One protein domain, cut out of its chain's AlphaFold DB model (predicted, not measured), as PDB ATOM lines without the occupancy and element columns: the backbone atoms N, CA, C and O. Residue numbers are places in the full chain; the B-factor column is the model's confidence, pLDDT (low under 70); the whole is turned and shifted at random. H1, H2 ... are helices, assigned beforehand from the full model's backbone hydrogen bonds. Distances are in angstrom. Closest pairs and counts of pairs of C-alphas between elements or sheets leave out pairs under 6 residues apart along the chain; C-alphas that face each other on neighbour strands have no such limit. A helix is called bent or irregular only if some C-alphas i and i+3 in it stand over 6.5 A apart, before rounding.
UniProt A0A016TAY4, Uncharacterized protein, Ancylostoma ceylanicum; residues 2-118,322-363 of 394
ATOM      1  N   GLY A   2      31.684  75.797  46.376       63.91
ATOM      2  CA  GLY A   2      31.374  74.522  45.700       63.91
ATOM      3  C   GLY A   2      32.367  74.118  44.597       63.91
ATOM      4  O   GLY A   2      32.714  72.945  44.487       63.91
ATOM      5  N   ASP A   3      32.880  75.080  43.824       69.81
ATOM      6  CA  ASP A   3      33.782  74.795  42.693       69.81
ATOM      7  C   ASP A   3      35.180  74.339  43.130       69.81
ATOM      8  O   ASP A   3      35.796  73.487  42.491       69.81
ATOM      9  N   GLU A   4      35.657  74.841  44.267       81.31
ATOM     10  CA  GLU A   4      36.970  74.504  44.823       81.31
ATOM     11  C   GLU A   4      36.965  73.101  45.447       81.31
ATOM     12  O   GLU A   4      37.866  72.297  45.203       81.31
ATOM     13  N   GLU A   5      35.881  72.736  46.139       83.25
ATOM     14  CA  GLU A   5      35.676  71.374  46.639       83.25
ATOM     15  C   GLU A   5      35.530  70.357  45.488       83.25
ATOM     16  O   GLU A   5      36.055  69.242  45.558       83.25
ATOM     17  N   ASN A   6      34.860  70.745  44.398       83.31
ATOM     18  CA  ASN A   6      34.729  69.924  43.192       83.31
ATOM     19  C   ASN A   6      36.065  69.756  42.457       83.31
ATOM     20  O   ASN A   6      36.376  68.650  42.011       83.31
ATOM     21  N   SER A   7      36.885  70.807  42.392       83.75
ATOM     22  CA  SER A   7      38.237  70.756  41.826       83.75
ATOM     23  C   SER A   7      39.145  69.797  42.606       83.75
ATOM     24  O   SER A   7      39.796  68.928  42.020       83.75
ATOM     25  N   ILE A   8      39.108  69.845  43.944       89.56
ATOM     26  CA  ILE A   8      39.869  68.927  44.808       89.56
ATOM     27  C   ILE A   8      39.411  67.472  44.615       89.56
ATOM     28  O   ILE A   8      40.240  66.557  44.534       89.56
ATOM     29  N   LYS A   9      38.095  67.237  44.505       85.25
ATOM     30  CA  LYS A   9      37.531  65.908  44.210       85.25
ATOM     31  C   LYS A   9      37.980  65.404  42.839       85.25
ATOM     32  O   LYS A   9      38.413  64.257  42.738       85.25
ATOM     33  N   PHE A  10      37.941  66.252  41.815       82.50
ATOM     34  CA  PHE A  10      38.401  65.909  40.471       82.50
ATOM     35  C   PHE A  10      39.895  65.558  40.460       82.50
ATOM     36  O   PHE A  10      40.272  64.492  39.978       82.50
ATOM     37  N   ALA A  11      40.742  66.370  41.097       85.81
ATOM     38  CA  ALA A  11      42.175  66.103  41.222       85.81
ATOM     39  C   ALA A  11      42.479  64.794  41.973       85.81
ATOM     40  O   ALA A  11      43.471  64.114  41.694       85.81
ATOM     41  N   LYS A  12      41.636  64.405  42.937       89.31
ATOM     42  CA  LYS A  12      41.735  63.094  43.593       89.31
ATOM     43  C   LYS A  12      41.386  61.956  42.630       89.31
ATOM     44  O   LYS A  12      42.161  61.011  42.525       89.31
ATOM     45  N   VAL A  13      40.284  62.077  41.887       84.25
ATOM     46  CA  VAL A  13      39.855  61.070  40.900       84.25
ATOM     47  C   VAL A  13      40.901  60.884  39.804       84.25
ATOM     48  O   VAL A  13      41.226  59.751  39.473       84.25
ATOM     49  N   VAL A  14      41.488  61.966  39.286       82.56
ATOM     50  CA  VAL A  14      42.554  61.886  38.274       82.56
ATOM     51  C   VAL A  14      43.770  61.130  38.816       82.56
ATOM     52  O   VAL A  14      44.272  60.230  38.146       82.56
ATOM     53  N   ARG A  15      44.207  61.417  40.051       86.06
ATOM     54  CA  ARG A  15      45.314  60.681  40.690       86.06
ATOM     55  C   ARG A  15      45.005  59.193  40.859       86.06
ATOM     56  O   ARG A  15      45.880  58.366  40.625       86.06
ATOM     57  N   ASP A  16      43.778  58.850  41.234       86.44
ATOM     58  CA  ASP A  16      43.354  57.455  41.377       86.44
ATOM     59  C   ASP A  16      43.260  56.747  40.008       86.44
ATOM     60  O   ASP A  16      43.687  55.598  39.869       86.44
ATOM     61  N   CYS A  17      42.786  57.434  38.964       81.12
ATOM     62  CA  CYS A  17      42.777  56.927  37.588       81.12
ATOM     63  C   CYS A  17      44.192  56.647  37.066       81.12
ATOM     64  O   CYS A  17      44.416  55.603  36.460       81.12
ATOM     65  N   VAL A  18      45.156  57.535  37.328       83.19
ATOM     66  CA  VAL A  18      46.555  57.332  36.917       83.19
ATOM     67  C   VAL A  18      47.149  56.104  37.607       83.19
ATOM     68  O   VAL A  18      47.678  55.235  36.923       83.19
ATOM     69  N   LYS A  19      46.979  55.978  38.931       89.38
ATOM     70  CA  LYS A  19      47.457  54.811  39.698       89.38
ATOM     71  C   LYS A  19      46.852  53.501  39.199       89.38
ATOM     72  O   LYS A  19      47.555  52.529  38.957       89.38
ATOM     73  N   THR A  20      45.534  53.472  39.010       85.12
ATOM     74  CA  THR A  20      44.851  52.261  38.529       85.12
ATOM     75  C   THR A  20      45.225  51.907  37.090       85.12
ATOM     76  O   THR A  20      45.259  50.727  36.748       85.12
ATOM     77  N   SER A  21      45.534  52.903  36.254       79.81
ATOM     78  CA  SER A  21      45.993  52.684  34.878       79.81
ATOM     79  C   SER A  21      47.425  52.147  34.839       79.81
ATOM     80  O   SER A  21      47.676  51.199  34.100       79.81
ATOM     81  N   SER A  22      48.340  52.676  35.661       86.12
ATOM     82  CA  SER A  22      49.714  52.159  35.747       86.12
ATOM     83  C   SER A  22      49.744  50.730  36.291       86.12
ATOM     84  O   SER A  22      50.361  49.859  35.685       86.12
ATOM     85  N   GLU A  23      48.978  50.443  37.350       88.50
ATOM     86  CA  GLU A  23      48.831  49.081  37.885       88.50
ATOM     87  C   GLU A  23      48.268  48.103  36.838       88.50
ATOM     88  O   GLU A  23      48.677  46.941  36.772       88.50
ATOM     89  N   ALA A  24      47.312  48.544  36.013       80.94
ATOM     90  CA  ALA A  24      46.751  47.713  34.951       80.94
ATOM     91  C   ALA A  24      47.794  47.385  33.871       80.94
ATOM     92  O   ALA A  24      47.877  46.229  33.456       80.94
ATOM     93  N   VAL A  25      48.598  48.367  33.453       84.50
ATOM     94  CA  VAL A  25      49.671  48.177  32.462       84.50
ATOM     95  C   VAL A  25      50.732  47.213  32.991       84.50
ATOM     96  O   VAL A  25      51.017  46.221  32.326       84.50
ATOM     97  N   GLU A  26      51.217  47.406  34.221       89.06
ATOM     98  CA  GLU A  26      52.202  46.505  34.838       89.06
ATOM     99  C   GLU A  26      51.711  45.049  34.903       89.06
ATOM    100  O   GLU A  26      52.473  44.103  34.700       89.06
ATOM    101  N   ASN A  27      50.425  44.834  35.199       85.38
ATOM    102  CA  ASN A  27      49.850  43.489  35.245       85.38
ATOM    103  C   ASN A  27      49.764  42.846  33.854       85.38
ATOM    104  O   ASN A  27      49.997  41.642  33.721       85.38
ATOM    105  N   VAL A  28      49.449  43.632  32.820       82.06
ATOM    106  CA  VAL A  28      49.436  43.158  31.429       82.06
ATOM    107  C   VAL A  28      50.854  42.835  30.955       82.06
ATOM    108  O   VAL A  28      51.052  41.811  30.307       82.06
ATOM    109  N   GLU A  29      51.851  43.635  31.329       85.69
ATOM    110  CA  GLU A  29      53.260  43.371  31.020       85.69
ATOM    111  C   GLU A  29      53.763  42.082  31.675       85.69
ATOM    112  O   GLU A  29      54.374  41.249  31.003       85.69
ATOM    113  N   LYS A  30      53.427  41.852  32.952       87.69
ATOM    114  CA  LYS A  30      53.718  40.588  33.653       87.69
ATOM    115  C   LYS A  30      53.072  39.393  32.947       87.69
ATOM    116  O   LYS A  30      53.712  38.356  32.783       87.69
ATOM    117  N   PHE A  31      51.827  39.539  32.493       80.81
ATOM    118  CA  PHE A  31      51.124  38.495  31.745       80.81
ATOM    119  C   PHE A  31      51.769  38.227  30.376       80.81
ATOM    120  O   PHE A  31      51.973  37.073  30.011       80.81
ATOM    121  N   LEU A  32      52.162  39.272  29.642       82.94
ATOM    122  CA  LEU A  32      52.876  39.142  28.370       82.94
ATOM    123  C   LEU A  32      54.248  38.484  28.540       82.94
ATOM    124  O   LEU A  32      54.634  37.668  27.707       82.94
ATOM    125  N   ALA A  33      54.980  38.810  29.606       86.88
ATOM    126  CA  ALA A  33      56.241  38.151  29.928       86.88
ATOM    127  C   ALA A  33      56.026  36.655  30.213       86.88
ATOM    128  O   ALA A  33      56.733  35.817  29.658       86.88
ATOM    129  N   ALA A  34      54.996  36.306  30.992       80.94
ATOM    130  CA  ALA A  34      54.634  34.914  31.249       80.94
ATOM    131  C   ALA A  34      54.255  34.157  29.962       80.94
ATOM    132  O   ALA A  34      54.684  33.020  29.780       80.94
ATOM    133  N   LEU A  35      53.519  34.792  29.043       78.50
ATOM    134  CA  LEU A  35      53.168  34.210  27.742       78.50
ATOM    135  C   LEU A  35      54.373  34.010  26.816       78.50
ATOM    136  O   LEU A  35      54.390  33.067  26.040       78.50
ATOM    137  N   LYS A  36      55.379  34.888  26.871       82.50
ATOM    138  CA  LYS A  36      56.612  34.724  26.081       82.50
ATOM    139  C   LYS A  36      57.499  33.604  26.618       82.50
ATOM    140  O   LYS A  36      58.177  32.942  25.839       82.50
ATOM    141  N   ASN A  37      57.492  33.411  27.935       79.31
ATOM    142  CA  ASN A  37      58.286  32.386  28.611       79.31
ATOM    143  C   ASN A  37      57.633  30.997  28.546       79.31
ATOM    144  O   ASN A  37      58.303  29.989  28.752       79.31
ATOM    145  N   THR A  38      56.330  30.936  28.274       68.25
ATOM    146  CA  THR A  38      55.599  29.686  28.082       68.25
ATOM    147  C   THR A  38      55.601  29.328  26.595       68.25
ATOM    148  O   THR A  38      55.177  30.112  25.752       68.25
ATOM    149  N   GLY A  39      56.150  28.160  26.248       58.75
ATOM    150  CA  GLY A  39      56.148  27.663  24.869       58.75
ATOM    151  C   GLY A  39      54.729  27.554  24.289       58.75
ATOM    152  O   GLY A  39      53.745  27.545  25.026       58.75
ATOM    153  N   LYS A  40      54.624  27.457  22.958       61.34
ATOM    154  CA  LYS A  40      53.358  27.505  22.191       61.34
ATOM    155  C   LYS A  40      52.351  26.379  22.504       61.34
ATOM    156  O   LYS A  40      51.216  26.470  22.048       61.34
ATOM    157  N   ASP A  41      52.721  25.393  23.321       54.94
ATOM    158  CA  ASP A  41      51.982  24.137  23.492       54.94
ATOM    159  C   ASP A  41      51.478  23.936  24.931       54.94
ATOM    160  O   ASP A  41      51.683  22.893  25.550       54.94
ATOM    161  N   LEU A  42      50.815  24.946  25.502       63.94
ATOM    162  CA  LEU A  42      50.066  24.766  26.747       63.94
ATOM    163  C   LEU A  42      48.597  24.495  26.427       63.94
ATOM    164  O   LEU A  42      47.795  25.416  26.269       63.94
ATOM    165  N   GLU A  43      48.231  23.215  26.356       61.88
ATOM    166  CA  GLU A  43      46.831  22.797  26.279       61.88
ATOM    167  C   GLU A  43      46.155  23.002  27.647       61.88
ATOM    168  O   GLU A  43      46.177  22.155  28.542       61.88
ATOM    169  N   GLY A  44      45.612  24.203  27.844       70.06
ATOM    170  CA  GLY A  44      44.892  24.604  29.047       70.06
ATOM    171  C   GLY A  44      43.381  24.370  28.969       70.06
ATOM    172  O   GLY A  44      42.823  23.847  28.002       70.06
ATOM    173  N   ILE A  45      42.663  24.810  30.007       79.31
ATOM    174  CA  ILE A  45      41.198  24.870  29.947       79.31
ATOM    175  C   ILE A  45      40.800  25.968  28.948       79.31
ATOM    176  O   ILE A  45      40.807  27.145  29.301       79.31
ATOM    177  N   SER A  46      40.338  25.572  27.757       84.81
ATOM    178  CA  SER A  46      39.881  26.474  26.677       84.81
ATOM    179  C   SER A  46      38.907  27.577  27.136       84.81
ATOM    180  O   SER A  46      38.947  28.707  26.647       84.81
ATOM    181  N   LEU A  47      38.049  27.294  28.127       87.75
ATOM    182  CA  LEU A  47      37.137  28.294  28.697       87.75
ATOM    183  C   LEU A  47      37.882  29.491  29.312       87.75
ATOM    184  O   LEU A  47      37.416  30.627  29.201       87.75
ATOM    185  N   LEU A  48      39.001  29.236  29.994       86.38
ATOM    186  CA  LEU A  48      39.770  30.274  30.670       86.38
ATOM    187  C   LEU A  48      40.497  31.167  29.658       86.38
ATOM    188  O   LEU A  48      40.562  32.374  29.872       86.38
ATOM    189  N   ASP A  49      40.922  30.615  28.522       85.12
ATOM    190  CA  ASP A  49      41.526  31.389  27.432       85.12
ATOM    191  C   ASP A  49      40.523  32.357  26.810       85.12
ATOM    192  O   ASP A  49      40.805  33.548  26.654       85.12
ATOM    193  N   VAL A  50      39.305  31.877  26.533       89.25
ATOM    194  CA  VAL A  50      38.208  32.732  26.057       89.25
ATOM    195  C   VAL A  50      37.917  33.830  27.075       89.25
ATOM    196  O   VAL A  50      37.797  34.996  26.704       89.25
ATOM    197  N   LYS A  51      37.854  33.496  28.369       90.19
ATOM    198  CA  LYS A  51      37.642  34.490  29.427       90.19
ATOM    199  C   LYS A  51      38.746  35.547  29.439       90.19
ATOM    200  O   LYS A  51      38.431  36.732  29.503       90.19
ATOM    201  N   ASN A  52      40.010  35.137  29.371       87.69
ATOM    202  CA  ASN A  52      41.152  36.048  29.390       87.69
ATOM    203  C   ASN A  52      41.124  36.988  28.181       87.69
ATOM    204  O   ASN A  52      41.226  38.203  28.352       87.69
ATOM    205  N   ARG A  53      40.879  36.454  26.977       87.25
ATOM    206  CA  ARG A  53      40.727  37.251  25.752       87.25
ATOM    207  C   ARG A  53      39.600  38.276  25.880       87.25
ATOM    208  O   ARG A  53      39.817  39.459  25.640       87.25
ATOM    209  N   GLU A  54      38.417  37.842  26.306       91.88
ATOM    210  CA  GLU A  54      37.247  38.717  26.454       91.88
ATOM    211  C   GLU A  54      37.435  39.763  27.563       91.88
ATOM    212  O   GLU A  54      36.968  40.894  27.431       91.88
ATOM    213  N   MET A  55      38.144  39.425  28.647       87.50
ATOM    214  CA  MET A  55      38.497  40.380  29.700       87.50
ATOM    215  C   MET A  55      39.451  41.460  29.189       87.50
ATOM    216  O   MET A  55      39.213  42.635  29.457       87.50
ATOM    217  N   ILE A  56      40.488  41.090  28.434       87.12
ATOM    218  CA  ILE A  56      41.438  42.051  27.854       87.12
ATOM    219  C   ILE A  56      40.723  42.965  26.853       87.12
ATOM    220  O   ILE A  56      40.859  44.185  26.937       87.12
ATOM    221  N   SER A  57      39.896  42.407  25.964       90.56
ATOM    222  CA  SER A  57      39.105  43.208  25.023       90.56
ATOM    223  C   SER A  57      38.141  44.155  25.744       90.56
ATOM    224  O   SER A  57      38.057  45.327  25.390       90.56
ATOM    225  N   TYR A  58      37.472  43.706  26.813       91.81
ATOM    226  CA  TYR A  58      36.634  44.584  27.635       91.81
ATOM    227  C   TYR A  58      37.434  45.731  28.267       91.81
ATOM    228  O   TYR A  58      36.964  46.869  28.282       91.81
ATOM    229  N   MET A  59      38.642  45.451  28.766       85.81
ATOM    230  CA  MET A  59      39.518  46.473  29.340       85.81
ATOM    231  C   MET A  59      39.967  47.512  28.312       85.81
ATOM    232  O   MET A  59      39.970  48.699  28.631       85.81
ATOM    233  N   ALA A  60      40.292  47.081  27.093       88.81
ATOM    234  CA  ALA A  60      40.688  47.967  26.003       88.81
ATOM    235  C   ALA A  60      39.539  48.887  25.549       88.81
ATOM    236  O   ALA A  60      39.735  50.083  25.351       88.81
ATOM    237  N   GLU A  61      38.311  48.368  25.440       91.12
ATOM    238  CA  GLU A  61      37.157  49.212  25.096       91.12
ATOM    239  C   GLU A  61      36.829  50.209  26.215       91.12
ATOM    240  O   GLU A  61      36.448  51.347  25.946       91.12
ATOM    241  N   LEU A  62      36.998  49.813  27.481       87.62
ATOM    242  CA  LEU A  62      36.817  50.723  28.610       87.62
ATOM    243  C   LEU A  62      37.877  51.826  28.650       87.62
ATOM    244  O   LEU A  62      37.521  52.973  28.910       87.62
ATOM    245  N   SER A  63      39.152  51.514  28.407       84.81
ATOM    246  CA  SER A  63      40.208  52.533  28.386       84.81
ATOM    247  C   SER A  63      39.997  53.530  27.245       84.81
ATOM    248  O   SER A  63      40.156  54.732  27.457       84.81
ATOM    249  N   LEU A  64      39.532  53.057  26.084       87.56
ATOM    250  CA  LEU A  64      39.121  53.910  24.970       87.56
ATOM    251  C   LEU A  64      37.950  54.826  25.362       87.56
ATOM    252  O   LEU A  64      37.994  56.030  25.139       87.56
ATOM    253  N   LEU A  65      36.913  54.298  26.014       86.00
ATOM    254  CA  LEU A  65      35.805  55.131  26.494       86.00
ATOM    255  C   LEU A  65      36.271  56.176  27.522       86.00
ATOM    256  O   LEU A  65      35.853  57.330  27.454       86.00
ATOM    257  N   MET A  66      37.162  55.803  28.440       83.50
ATOM    258  CA  MET A  66      37.719  56.719  29.440       83.50
ATOM    259  C   MET A  66      38.566  57.833  28.816       83.50
ATOM    260  O   MET A  66      38.490  58.974  29.279       83.50
ATOM    261  N   SER A  67      39.331  57.549  27.758       81.50
ATOM    262  CA  SER A  67      40.085  58.584  27.045       81.50
ATOM    263  C   SER A  67      39.143  59.571  26.348       81.50
ATOM    264  O   SER A  67      39.315  60.780  26.495       81.50
ATOM    265  N   HIS A  68      38.074  59.090  25.703       83.06
ATOM    266  CA  HIS A  68      37.057  59.954  25.091       83.06
ATOM    267  C   HIS A  68      36.368  60.879  26.103       83.06
ATOM    268  O   HIS A  68      36.203  62.068  25.824       83.06
ATOM    269  N   ILE A  69      36.025  60.357  27.287       82.50
ATOM    270  CA  ILE A  69      35.446  61.143  28.388       82.50
ATOM    271  C   ILE A  69      36.428  62.206  28.874       82.50
ATOM    272  O   ILE A  69      36.040  63.350  29.096       82.50
ATOM    273  N   SER A  70      37.704  61.842  29.008       78.38
ATOM    274  CA  SER A  70      38.752  62.757  29.474       78.38
ATOM    275  C   SER A  70      39.012  63.889  28.477       78.38
ATOM    276  O   SER A  70      39.318  65.005  28.880       78.38
ATOM    277  N   CYS A  71      38.822  63.630  27.181       80.19
ATOM    278  CA  CYS A  71      38.859  64.646  26.128       80.19
ATOM    279  C   CYS A  71      37.556  65.461  25.999       80.19
ATOM    280  O   CYS A  71      37.452  66.274  25.083       80.19
ATOM    281  N   GLY A  72      36.543  65.224  26.842       79.56
ATOM    282  CA  GLY A  72      35.256  65.928  26.794       79.56
ATOM    283  C   GLY A  72      34.366  65.561  25.598       79.56
ATOM    284  O   GLY A  72      33.420  66.284  25.290       79.56
ATOM    285  N   LYS A  73      34.652  64.453  24.904       81.38
ATOM    286  CA  LYS A  73      33.870  63.992  23.748       81.38
ATOM    287  C   LYS A  73      32.641  63.204  24.215       81.38
ATOM    288  O   LYS A  73      32.699  62.456  25.190       81.38
ATOM    289  N   SER A  74      31.523  63.343  23.498       80.19
ATOM    290  CA  SER A  74      30.301  62.580  23.784       80.19
ATOM    291  C   SER A  74      30.513  61.079  23.557       80.19
ATOM    292  O   SER A  74      31.116  60.662  22.573       80.19
ATOM    293  N   ILE A  75      29.982  60.264  24.469       77.31
ATOM    294  CA  ILE A  75      30.128  58.799  24.473       77.31
ATOM    295  C   ILE A  75      29.006  58.106  23.684       77.31
ATOM    296  O   ILE A  75      29.152  56.961  23.263       77.31
ATOM    297  N   SER A  76      27.860  58.776  23.532       75.19
ATOM    298  CA  SER A  76      26.590  58.139  23.150       75.19
ATOM    299  C   SER A  76      26.610  57.408  21.803       75.19
ATOM    300  O   SER A  76      25.941  56.389  21.664       75.19
ATOM    301  N   GLU A  77      27.416  57.874  20.850       77.62
ATOM    302  CA  GLU A  77      27.473  57.331  19.487       77.62
ATOM    303  C   GLU A  77      28.714  56.464  19.235       77.62
ATOM    304  O   GLU A  77      28.870  55.889  18.159       77.62
ATOM    305  N   HIS A  78      29.615  56.334  20.215       82.69
ATOM    306  CA  HIS A  78      30.879  55.652  19.980       82.69
ATOM    307  C   HIS A  78      30.692  54.118  19.934       82.69
ATOM    308  O   HIS A  78      30.158  53.528  20.884       82.69
ATOM    309  N   PRO A  79      31.192  53.413  18.898       88.00
ATOM    310  CA  PRO A  79      30.997  51.967  18.743       88.00
ATOM    311  C   PRO A  79      31.613  51.137  19.884       88.00
ATOM    312  O   PRO A  79      31.166  50.015  20.141       88.00
ATOM    313  N   ALA A  80      32.585  51.691  20.619       87.38
ATOM    314  CA  ALA A  80      33.156  51.047  21.809       87.38
ATOM    315  C   ALA A  80      32.110  50.748  22.890       87.38
ATOM    316  O   ALA A  80      32.245  49.759  23.602       87.38
ATOM    317  N   VAL A  81      31.031  51.535  22.987       87.38
ATOM    318  CA  VAL A  81      29.934  51.261  23.930       87.38
ATOM    319  C   VAL A  81      29.275  49.921  23.611       87.38
ATOM    320  O   VAL A  81      29.102  49.069  24.488       87.38
ATOM    321  N   PHE A  82      28.943  49.703  22.339       90.19
ATOM    322  CA  PHE A  82      28.330  48.459  21.890       90.19
ATOM    323  C   PHE A  82      29.295  47.280  22.039       90.19
ATOM    324  O   PHE A  82      28.890  46.233  22.553       90.19
ATOM    325  N   ARG A  83      30.576  47.447  21.684       91.69
ATOM    326  CA  ARG A  83      31.602  46.402  21.861       91.69
ATOM    327  C   ARG A  83      31.822  46.051  23.337       91.69
ATOM    328  O   ARG A  83      31.767  44.875  23.691       91.69
ATOM    329  N   ALA A  84      31.923  47.039  24.223       89.94
ATOM    330  CA  ALA A  84      32.022  46.818  25.666       89.94
ATOM    331  C   ALA A  84      30.794  46.075  26.221       89.94
ATOM    332  O   ALA A  84      30.934  45.135  27.008       89.94
ATOM    333  N   SER A  85      29.583  46.434  25.772       91.25
ATOM    334  CA  SER A  85      28.357  45.728  26.164       91.25
ATOM    335  C   SER A  85      28.350  44.265  25.694       91.25
ATOM    336  O   SER A  85      27.959  43.375  26.453       91.25
ATOM    337  N   LYS A  86      28.871  43.985  24.490       92.44
ATOM    338  CA  LYS A  86      29.039  42.625  23.962       92.44
ATOM    339  C   LYS A  86      29.959  41.806  24.867       92.44
ATOM    340  O   LYS A  86      29.512  40.782  25.388       92.44
ATOM    341  N   HIS A  87      31.177  42.282  25.130       92.25
ATOM    342  CA  HIS A  87      32.123  41.598  26.022       92.25
ATOM    343  C   HIS A  87      31.524  41.381  27.419       92.25
ATOM    344  O   HIS A  87      31.636  40.302  28.003       92.25
ATOM    345  N   ARG A  88      30.761  42.359  27.927       92.00
ATOM    346  CA  ARG A  88      30.063  42.233  29.207       92.00
ATOM    347  C   ARG A  88      29.039  41.098  29.221       92.00
ATOM    348  O   ARG A  88      29.011  40.319  30.175       92.00
ATOM    349  N   THR A  89      28.210  40.985  28.184       92.19
ATOM    350  CA  THR A  89      27.224  39.895  28.096       92.19
ATOM    351  C   THR A  89      27.888  38.523  27.992       92.19
ATOM    352  O   THR A  89      27.405  37.574  28.610       92.19
ATOM    353  N   ILE A  90      29.014  38.415  27.281       92.19
ATOM    354  CA  ILE A  90      29.784  37.170  27.167       92.19
ATOM    355  C   ILE A  90      30.316  36.753  28.544       92.19
ATOM    356  O   ILE A  90      30.075  35.626  28.980       92.19
ATOM    357  N   LEU A  91      30.917  37.679  29.296       90.88
ATOM    358  CA  LEU A  91      31.400  37.416  30.657       90.88
ATOM    359  C   LEU A  91      30.279  36.984  31.615       90.88
ATOM    360  O   LEU A  91      30.504  36.171  32.510       90.88
ATOM    361  N   GLU A  92      29.054  37.488  31.449       91.19
ATOM    362  CA  GLU A  92      27.902  37.042  32.244       91.19
ATOM    363  C   GLU A  92      27.455  35.620  31.895       91.19
ATOM    364  O   GLU A  92      27.053  34.871  32.789       91.19
ATOM    365  N   ARG A  93      27.573  35.223  30.623       92.19
ATOM    366  CA  ARG A  93      27.262  33.862  30.159       92.19
ATOM    367  C   ARG A  93      28.319  32.840  30.552       92.19
ATOM    368  O   ARG A  93      27.966  31.688  30.793       92.19
ATOM    369  N   ILE A  94      29.572  33.261  30.690       91.06
ATOM    370  CA  ILE A  94      30.674  32.407  31.142       91.06
ATOM    371  C   ILE A  94      30.524  32.027  32.632       91.06
ATOM    372  O   ILE A  94      30.791  30.885  33.001       91.06
ATOM    373  N   ARG A  95      30.005  32.917  33.494       90.12
ATOM    374  CA  ARG A  95      29.859  32.683  34.955       90.12
ATOM    375  C   ARG A  95      29.227  31.340  35.365       90.12
ATOM    376  O   ARG A  95      29.816  30.659  36.201       90.12
ATOM    377  N   PRO A  96      28.047  30.931  34.858       93.81
ATOM    378  CA  PRO A  96      27.464  29.641  35.236       93.81
ATOM    379  C   PRO A  96      28.299  28.442  34.759       93.81
ATOM    380  O   PRO A  96      28.263  27.390  35.392       93.81
ATOM    381  N   ILE A  97      29.050  28.581  33.662       91.44
ATOM    382  CA  ILE A  97      29.938  27.529  33.145       91.44
ATOM    383  C   ILE A  97      31.161  27.402  34.059       91.44
ATOM    384  O   ILE A  97      31.491  26.298  34.493       91.44
ATOM    385  N   GLU A  98      31.753  28.529  34.456       88.88
ATOM    386  CA  GLU A  98      32.836  28.563  35.445       88.88
ATOM    387  C   GLU A  98      32.422  27.928  36.769       88.88
ATOM    388  O   GLU A  98      33.182  27.157  37.336       88.88
ATOM    389  N   GLN A  99      31.203  28.191  37.251       92.12
ATOM    390  CA  GLN A  99      30.709  27.585  38.490       92.12
ATOM    391  C   GLN A  99      30.644  26.057  38.411       92.12
ATOM    392  O   GLN A  99      30.967  25.386  39.388       92.12
ATOM    393  N   LYS A 100      30.272  25.498  37.253       91.94
ATOM    394  CA  LYS A 100      30.261  24.043  37.038       91.94
ATOM    395  C   LYS A 100      31.673  23.461  36.971       91.94
ATOM    396  O   LYS A 100      31.907  22.377  37.496       91.94
ATOM    397  N   MET A 101      32.605  24.182  36.353       85.06
ATOM    398  CA  MET A 101      34.003  23.759  36.210       85.06
ATOM    399  C   MET A 101      34.885  24.149  37.398       85.06
ATOM    400  O   MET A 101      36.053  23.771  37.439       85.06
ATOM    401  N   LYS A 102      34.340  24.860  38.390       89.06
ATOM    402  CA  LYS A 102      35.094  25.384  39.528       89.06
ATOM    403  C   LYS A 102      35.886  24.297  40.247       89.06
ATOM    404  O   LYS A 102      37.047  24.510  40.544       89.06
ATOM    405  N   SER A 103      35.312  23.107  40.436       89.69
ATOM    406  CA  SER A 103      36.045  21.998  41.062       89.69
ATOM    407  C   SER A 103      37.277  21.569  40.256       89.69
ATOM    408  O   SER A 103      38.293  21.228  40.847       89.69
ATOM    409  N   GLN A 104      37.207  21.590  38.923       86.94
ATOM    410  CA  GLN A 104      38.346  21.259  38.067       86.94
ATOM    411  C   GLN A 104      39.412  22.357  38.121       86.94
ATOM    412  O   GLN A 104      40.591  22.045  38.245       86.94
ATOM    413  N   ILE A 105      38.989  23.624  38.079       87.25
ATOM    414  CA  ILE A 105      39.885  24.781  38.195       87.25
ATOM    415  C   ILE A 105      40.589  24.759  39.556       87.25
ATOM    416  O   ILE A 105      41.814  24.782  39.602       87.25
ATOM    417  N   ASP A 106      39.831  24.623  40.647       87.44
ATOM    418  CA  ASP A 106      40.354  24.616  42.013       87.44
ATOM    419  C   ASP A 106      41.382  23.482  42.198       87.44
ATOM    420  O   ASP A 106      42.456  23.718  42.745       87.44
ATOM    421  N   ARG A 107      41.128  22.281  41.656       83.50
ATOM    422  CA  ARG A 107      42.088  21.158  41.691       83.50
ATOM    423  C   ARG A 107      43.387  21.457  40.948       83.50
ATOM    424  O   ARG A 107      44.454  21.195  41.488       83.50
ATOM    425  N   LEU A 108      43.311  22.006  39.734       79.94
ATOM    426  CA  LEU A 108      44.509  22.366  38.967       79.94
ATOM    427  C   LEU A 108      45.310  23.458  39.679       79.94
ATOM    428  O   LEU A 108      46.530  23.373  39.768       79.94
ATOM    429  N   THR A 109      44.628  24.444  40.265       82.81
ATOM    430  CA  THR A 109      45.301  25.496  41.038       82.81
ATOM    431  C   THR A 109      45.915  24.980  42.341       82.81
ATOM    432  O   THR A 109      46.981  25.447  42.732       82.81
ATOM    433  N   GLN A 110      45.299  23.989  42.994       81.00
ATOM    434  CA  GLN A 110      45.848  23.334  44.187       81.00
ATOM    435  C   GLN A 110      47.052  22.447  43.853       81.00
ATOM    436  O   GLN A 110      48.020  22.448  44.607       81.00
ATOM    437  N   GLY A 111      47.031  21.745  42.715       67.31
ATOM    438  CA  GLY A 111      48.170  20.947  42.244       67.31
ATOM    439  C   GLY A 111      49.421  21.793  41.996       67.31
ATOM    440  O   GLY A 111      50.524  21.373  42.324       67.31
ATOM    441  N   ILE A 112      49.249  23.029  41.518       64.06
ATOM    442  CA  ILE A 112      50.348  23.995  41.358       64.06
ATOM    443  C   ILE A 112      50.908  24.452  42.715       64.06
ATOM    444  O   ILE A 112      52.105  24.695  42.826       64.06
ATOM    445  N   HIS A 113      50.065  24.592  43.744       65.44
ATOM    446  CA  HIS A 113      50.505  25.055  45.066       65.44
ATOM    447  C   HIS A 113      51.180  23.953  45.892       65.44
ATOM    448  O   HIS A 113      52.071  24.244  46.683       65.44
ATOM    449  N   ASN A 114      50.771  22.698  45.690       64.62
ATOM    450  CA  ASN A 114      51.221  21.561  46.490       64.62
ATOM    451  C   ASN A 114      52.308  20.714  45.802       64.62
ATOM    452  O   ASN A 114      52.785  19.762  46.408       64.62
ATOM    453  N   GLY A 115      52.673  20.999  44.546       59.16
ATOM    454  CA  GLY A 115      53.708  20.266  43.797       59.16
ATOM    455  C   GLY A 115      53.316  18.852  43.341       59.16
ATOM    456  O   GLY A 115      53.931  18.323  42.421       59.16
ATOM    457  N   GLU A 116      52.265  18.254  43.908       58.09
ATOM    458  CA  GLU A 116      51.696  16.978  43.464       58.09
ATOM    459  C   GLU A 116      50.437  17.181  42.610       58.09
ATOM    460  O   GLU A 116      49.387  17.644  43.075       58.09
ATOM    461  N   VAL A 117      50.506  16.744  41.352       53.16
ATOM    462  CA  VAL A 117      49.337  16.623  40.476       53.16
ATOM    463  C   VAL A 117      48.520  15.411  40.930       53.16
ATOM    464  O   VAL A 117      48.655  14.314  40.393       53.16
ATOM    465  N   LYS A 118      47.635  15.584  41.919       52.12
ATOM    466  CA  LYS A 118      46.618  14.565  42.232       52.12
ATOM    467  C   LYS A 118      45.629  14.480  41.069       52.12
ATOM    468  O   LYS A 118      44.644  15.220  40.998       52.12
ATOM    469  N   MET A 322      46.084  36.027  41.479       35.38
ATOM    470  CA  MET A 322      44.675  35.990  41.910       35.38
ATOM    471  C   MET A 322      44.352  37.051  42.975       35.38
ATOM    472  O   MET A 322      43.235  37.581  43.015       35.38
ATOM    473  N   GLY A 323      45.325  37.422  43.813       30.62
ATOM    474  CA  GLY A 323      45.177  38.487  44.812       30.62
ATOM    475  C   GLY A 323      45.124  39.889  44.194       30.62
ATOM    476  O   GLY A 323      44.301  40.713  44.602       30.62
ATOM    477  N   GLY A 324      45.949  40.145  43.173       34.25
ATOM    478  CA  GLY A 324      45.960  41.408  42.428       34.25
ATOM    479  C   GLY A 324      44.680  41.612  41.618       34.25
ATOM    480  O   GLY A 324      44.013  42.636  41.758       34.25
ATOM    481  N   LEU A 325      44.254  40.590  40.866       34.91
ATOM    482  CA  LEU A 325      43.054  40.661  40.030       34.91
ATOM    483  C   LEU A 325      41.772  40.820  40.862       34.91
ATOM    484  O   LEU A 325      40.844  41.506  40.446       34.91
ATOM    485  N   THR A 326      41.697  40.230  42.059       37.47
ATOM    486  CA  THR A 326      40.522  40.367  42.940       37.47
ATOM    487  C   THR A 326      40.457  41.724  43.643       37.47
ATOM    488  O   THR A 326      39.355  42.268  43.780       37.47
ATOM    489  N   LYS A 327      41.603  42.311  44.025       34.91
ATOM    490  CA  LYS A 327      41.702  43.703  44.507       34.91
ATOM    491  C   LYS A 327      41.376  44.705  43.392       34.91
ATOM    492  O   LYS A 327      40.546  45.588  43.607       34.91
ATOM    493  N   PHE A 328      41.879  44.482  42.178       36.09
ATOM    494  CA  PHE A 328      41.558  45.266  40.980       36.09
ATOM    495  C   PHE A 328      40.075  45.147  40.587       36.09
ATOM    496  O   PHE A 328      39.401  46.147  40.379       36.09
ATOM    497  N   MET A 329      39.487  43.947  40.639       40.50
ATOM    498  CA  MET A 329      38.045  43.717  40.432       40.50
ATOM    499  C   MET A 329      37.164  44.308  41.546       40.50
ATOM    500  O   MET A 329      35.952  44.468  41.360       40.50
ATOM    501  N   ARG A 330      37.730  44.605  42.724       39.69
ATOM    502  CA  ARG A 330      37.060  45.350  43.804       39.69
ATOM    503  C   ARG A 330      37.105  46.851  43.513       39.69
ATOM    504  O   ARG A 330      36.045  47.468  43.566       39.69
ATOM    505  N   GLY A 331      38.264  47.368  43.089       32.53
ATOM    506  CA  GLY A 331      38.468  48.737  42.592       32.53
ATOM    507  C   GLY A 331      37.606  49.071  41.368       32.53
ATOM    508  O   GLY A 331      36.897  50.076  41.347       32.53
ATOM    509  N   MET A 332      37.526  48.162  40.398       38.41
ATOM    510  CA  MET A 332      36.651  48.290  39.232       38.41
ATOM    511  C   MET A 332      35.172  48.148  39.582       38.41
ATOM    512  O   MET A 332      34.346  48.816  38.974       38.41
ATOM    513  N   ARG A 333      34.794  47.323  40.571       42.97
ATOM    514  CA  ARG A 333      33.401  47.289  41.054       42.97
ATOM    515  C   ARG A 333      33.005  48.602  41.707       42.97
ATOM    516  O   ARG A 333      31.854  48.991  41.550       42.97
ATOM    517  N   THR A 334      33.913  49.271  42.416       40.50
ATOM    518  CA  THR A 334      33.684  50.614  42.956       40.50
ATOM    519  C   THR A 334      33.622  51.663  41.852       40.50
ATOM    520  O   THR A 334      32.651  52.409  41.835       40.50
ATOM    521  N   ILE A 335      34.524  51.645  40.866       38.44
ATOM    522  CA  ILE A 335      34.486  52.555  39.705       38.44
ATOM    523  C   ILE A 335      33.198  52.345  38.897       38.44
ATOM    524  O   ILE A 335      32.480  53.298  38.625       38.44
ATOM    525  N   HIS A 336      32.810  51.099  38.629       40.06
ATOM    526  CA  HIS A 336      31.557  50.764  37.951       40.06
ATOM    527  C   HIS A 336      30.320  51.113  38.797       40.06
ATOM    528  O   HIS A 336      29.277  51.420  38.233       40.06
ATOM    529  N   ARG A 337      30.382  51.092  40.139       34.62
ATOM    530  CA  ARG A 337      29.272  51.543  41.010       34.62
ATOM    531  C   ARG A 337      29.177  53.061  41.126       34.62
ATOM    532  O   ARG A 337      28.074  53.540  41.360       34.62
ATOM    533  N   VAL A 338      30.303  53.769  41.061       32.69
ATOM    534  CA  VAL A 338      30.400  55.230  41.196       32.69
ATOM    535  C   VAL A 338      30.063  55.887  39.855       32.69
ATOM    536  O   VAL A 338      29.096  56.635  39.793       32.69
ATOM    537  N   SER A 339      30.692  55.449  38.760       37.06
ATOM    538  CA  SER A 339      30.365  55.858  37.383       37.06
ATOM    539  C   SER A 339      28.892  55.593  37.018       37.06
ATOM    540  O   SER A 339      28.241  56.439  36.411       37.06
ATOM    541  N   TRP A 340      28.301  54.476  37.473       36.59
ATOM    542  CA  TRP A 340      26.868  54.194  37.262       36.59
ATOM    543  C   TRP A 340      25.931  54.758  38.348       36.59
ATOM    544  O   TRP A 340      24.709  54.672  38.205       36.59
ATOM    545  N   ARG A 341      26.448  55.316  39.455       32.84
ATOM    546  CA  ARG A 341      25.628  56.126  40.379       32.84
ATOM    547  C   ARG A 341      25.416  57.523  39.815       32.84
ATOM    548  O   ARG A 341      24.284  57.989  39.879       32.84
ATOM    549  N   ASP A 342      26.434  58.103  39.187       32.84
ATOM    550  CA  ASP A 342      26.337  59.412  38.531       32.84
ATOM    551  C   ASP A 342      25.579  59.357  37.197       32.84
ATOM    552  O   ASP A 342      24.979  60.349  36.783       32.84
ATOM    553  N   ALA A 343      25.443  58.168  36.596       34.38
ATOM    554  CA  ALA A 343      24.537  57.924  35.470       34.38
ATOM    555  C   ALA A 343      23.030  58.097  35.804       34.38
ATOM    556  O   ALA A 343      22.187  58.020  34.912       34.38
ATOM    557  N   ARG A 344      22.673  58.332  37.081       37.59
ATOM    558  CA  ARG A 344      21.321  58.721  37.540       37.59
ATOM    559  C   ARG A 344      21.118  60.238  37.655       37.59
ATOM    560  O   ARG A 344      20.117  60.671  38.221       37.59
ATOM    561  N   THR A 345      22.032  61.040  37.124       41.38
ATOM    562  CA  THR A 345      21.775  62.457  36.828       41.38
ATOM    563  C   THR A 345      21.138  62.595  35.434       41.38
ATOM    564  O   THR A 345      21.290  61.688  34.609       41.38
ATOM    565  N   PRO A 346      20.410  63.691  35.140       39.03
ATOM    566  CA  PRO A 346      19.581  63.824  33.931       39.03
ATOM    567  C   PRO A 346      20.310  63.592  32.594       39.03
ATOM    568  O   PRO A 346      19.664  63.262  31.604       39.03
ATOM    569  N   HIS A 347      21.642  63.708  32.562       36.84
ATOM    570  CA  HIS A 347      22.465  63.557  31.356       36.84
ATOM    571  C   HIS A 347      23.166  62.189  31.224       36.84
ATOM    572  O   HIS A 347      23.641  61.841  30.148       36.84
ATOM    573  N   GLY A 348      23.188  61.366  32.279       36.22
ATOM    574  CA  GLY A 348      23.830  60.043  32.281       36.22
ATOM    575  C   GLY A 348      22.947  58.888  31.785       36.22
ATOM    576  O   GLY A 348      23.400  57.747  31.672       36.22
ATOM    577  N   GLY A 349      21.688  59.183  31.449       37.16
ATOM    578  CA  GLY A 349      20.694  58.206  31.006       37.16
ATOM    579  C   GLY A 349      20.986  57.561  29.651       37.16
ATOM    580  O   GLY A 349      20.332  56.579  29.320       37.16
ATOM    581  N   ALA A 350      21.965  58.045  28.883       41.84
ATOM    582  CA  ALA A 350      22.225  57.572  27.524       41.84
ATOM    583  C   ALA A 350      22.667  56.099  27.463       41.84
ATOM    584  O   ALA A 350      22.190  55.370  26.605       41.84
ATOM    585  N   LEU A 351      23.503  55.618  28.393       40.00
ATOM    586  CA  LEU A 351      23.992  54.227  28.383       40.00
ATOM    587  C   LEU A 351      22.950  53.225  28.889       40.00
ATOM    588  O   LEU A 351      22.833  52.121  28.359       40.00
ATOM    589  N   VAL A 352      22.157  53.622  29.887       43.19
ATOM    590  CA  VAL A 352      21.019  52.826  30.368       43.19
ATOM    591  C   VAL A 352      19.918  52.807  29.311       43.19
ATOM    592  O   VAL A 352      19.395  51.740  29.016       43.19
ATOM    593  N   CYS A 353      19.628  53.944  28.670       41.19
ATOM    594  CA  CYS A 353      18.683  54.017  27.557       41.19
ATOM    595  C   CYS A 353      19.185  53.242  26.339       41.19
ATOM    596  O   CYS A 353      18.391  52.533  25.740       41.19
ATOM    597  N   ALA A 354      20.474  53.286  25.992       43.91
ATOM    598  CA  ALA A 354      21.056  52.494  24.902       43.91
ATOM    599  C   ALA A 354      20.971  50.985  25.195       43.91
ATOM    600  O   ALA A 354      20.630  50.186  24.325       43.91
ATOM    601  N   PHE A 355      21.205  50.581  26.447       40.59
ATOM    602  CA  PHE A 355      21.064  49.189  26.869       40.59
ATOM    603  C   PHE A 355      19.599  48.730  26.907       40.59
ATOM    604  O   PHE A 355      19.287  47.622  26.469       40.59
ATOM    605  N   GLU A 356      18.679  49.567  27.393       42.12
ATOM    606  CA  GLU A 356      17.245  49.261  27.424       42.12
ATOM    607  C   GLU A 356      16.608  49.291  26.028       42.12
ATOM    608  O   GLU A 356      15.798  48.418  25.726       42.12
ATOM    609  N   THR A 357      17.021  50.204  25.145       43.91
ATOM    610  CA  THR A 357      16.598  50.244  23.732       43.91
ATOM    611  C   THR A 357      17.147  49.059  22.945       43.91
ATOM    612  O   THR A 357      16.395  48.430  22.204       43.91
ATOM    613  N   TRP A 358      18.399  48.650  23.171       54.00
ATOM    614  CA  TRP A 358      18.951  47.419  22.596       54.00
ATOM    615  C   TRP A 358      18.204  46.170  23.094       54.00
ATOM    616  O   TRP A 358      17.806  45.312  22.302       54.00
ATOM    617  N   LYS A 359      17.921  46.086  24.399       36.91
ATOM    618  CA  LYS A 359      17.138  44.991  24.992       36.91
ATOM    619  C   LYS A 359      15.694  44.958  24.468       36.91
ATOM    620  O   LYS A 359      15.157  43.874  24.233       36.91
ATOM    621  N   ALA A 360      15.091  46.122  24.240       42.56
ATOM    622  CA  ALA A 360      13.770  46.265  23.634       42.56
ATOM    623  C   ALA A 360      13.772  45.869  22.147       42.56
ATOM    624  O   ALA A 360      12.878  45.153  21.713       42.56
ATOM    625  N   SER A 361      14.811  46.226  21.386       44.72
ATOM    626  CA  SER A 361      14.932  45.889  19.956       44.72
ATOM    627  C   SER A 361      15.051  44.383  19.680       44.72
ATOM    628  O   SER A 361      14.653  43.917  18.617       44.72
ATOM    629  N   ARG A 362      15.544  43.599  20.650       43.12
ATOM    630  CA  ARG A 362      15.609  42.128  20.567       43.12
ATOM    631  C   ARG A 362      14.360  41.412  21.079       43.12
ATOM    632  O   ARG A 362      14.227  40.212  20.860       43.12
ATOM    633  N   THR A 363      13.457  42.110  21.765       38.12
ATOM    634  CA  THR A 363      12.211  41.532  22.286       38.12
ATOM    635  C   THR A 363      11.025  42.058  21.483       38.12
ATOM    636  O   THR A 363      10.288  42.937  21.912       38.12
TER     637      THR A 363
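AT A GLANCE: This is residues 2 to 118 and 322 to 363 of the 394 residues of an uncharacterized protein of Ancylostoma ceylanicum (UniProt A0A016TAY4). Two long helical pieces, H3a and H2, fold back on each other as a helical hairpin, and the other helices are set loosely round it: the long H1 near H2 and H4, and H5 close to H3a. H3 is sharply bent, its second arm H3b turning off from the hairpin, and both ends of H1 stick out, with residues 2 to 13 and 29 to 37 standing free. The printed part has 159 residues with five named helices in the order H1, H2, H3, H4, H5 and no named strand; its class is all helix. It is loose, with a radius of gyration of the C-alphas of 19.1 A, and spans 61 by 43 by 25 A.

HOW THE PARTS SIT: H3, residues 79 to 114, was assigned as one helix by its hydrogen bonds but is bent: C-alphas 100 and 103 are 7.3 A apart. Its arms H3a, residues 79 to 100, and H3b, residues 103 to 114, stand about perpendicular, at 82 degrees. H3a is itself irregular, with C-alphas 93 and 96 6.6 A apart. H2, residues 46 to 70, and H3a touch and form a helical hairpin, running opposite ways at a shallow tilt of 31 degrees; their closest C-alphas, those of Tyr 58 and Ala 84, are 5.5 A apart. H5, residues 349 to 361, is close to H3a but not clearly touching: the closest C-alphas, those of Val 81 and Leu 351, are 8.0 A apart. Those two run the same way at a steep tilt of 68 degrees, only just short of about perpendicular. H1, residues 2 to 37, touches no helix but is near H2, with 5 pairs of C-alphas within 10 A. H1 and H4, residues 322 to 342, are also near each other, with 11 such pairs. H2 and H4 are apart, and H3b touches no helix. Every O i to N i+4 pair is within hydrogen-bond range in H1, H2, H3b, H4 and H5; in H3a 16 of 18 are.

IN THESE COORDINATES: H1 begins at C-alpha 2 (31.374, 74.522, 45.700) and measures 52.8 A from first to last C-alpha. H2 measures 36.4 A, H3a 33.4 A and H4 29.9 A. H3b is 16.1 A long. H5 is 17.5 A long and ends at C-alpha 361 (14.932, 45.889, 19.956).

THE WHOLE: The C-alphas of Gly 2 and Lys 118, the two farthest apart, are 62.0 A from each other. Residues 119 to 321 are not printed, and C-alphas 118 and 322 are 21.5 A apart across this cut. The links H1 to H2, H2 to H3 and H4 to H5 are short. The mean pLDDT of the printed part is 70.9; residues 2 to 3, 38 to 43, 111 to 118 and 322 to 363 are under 70, with means of 36 in H4 and 42 in H5.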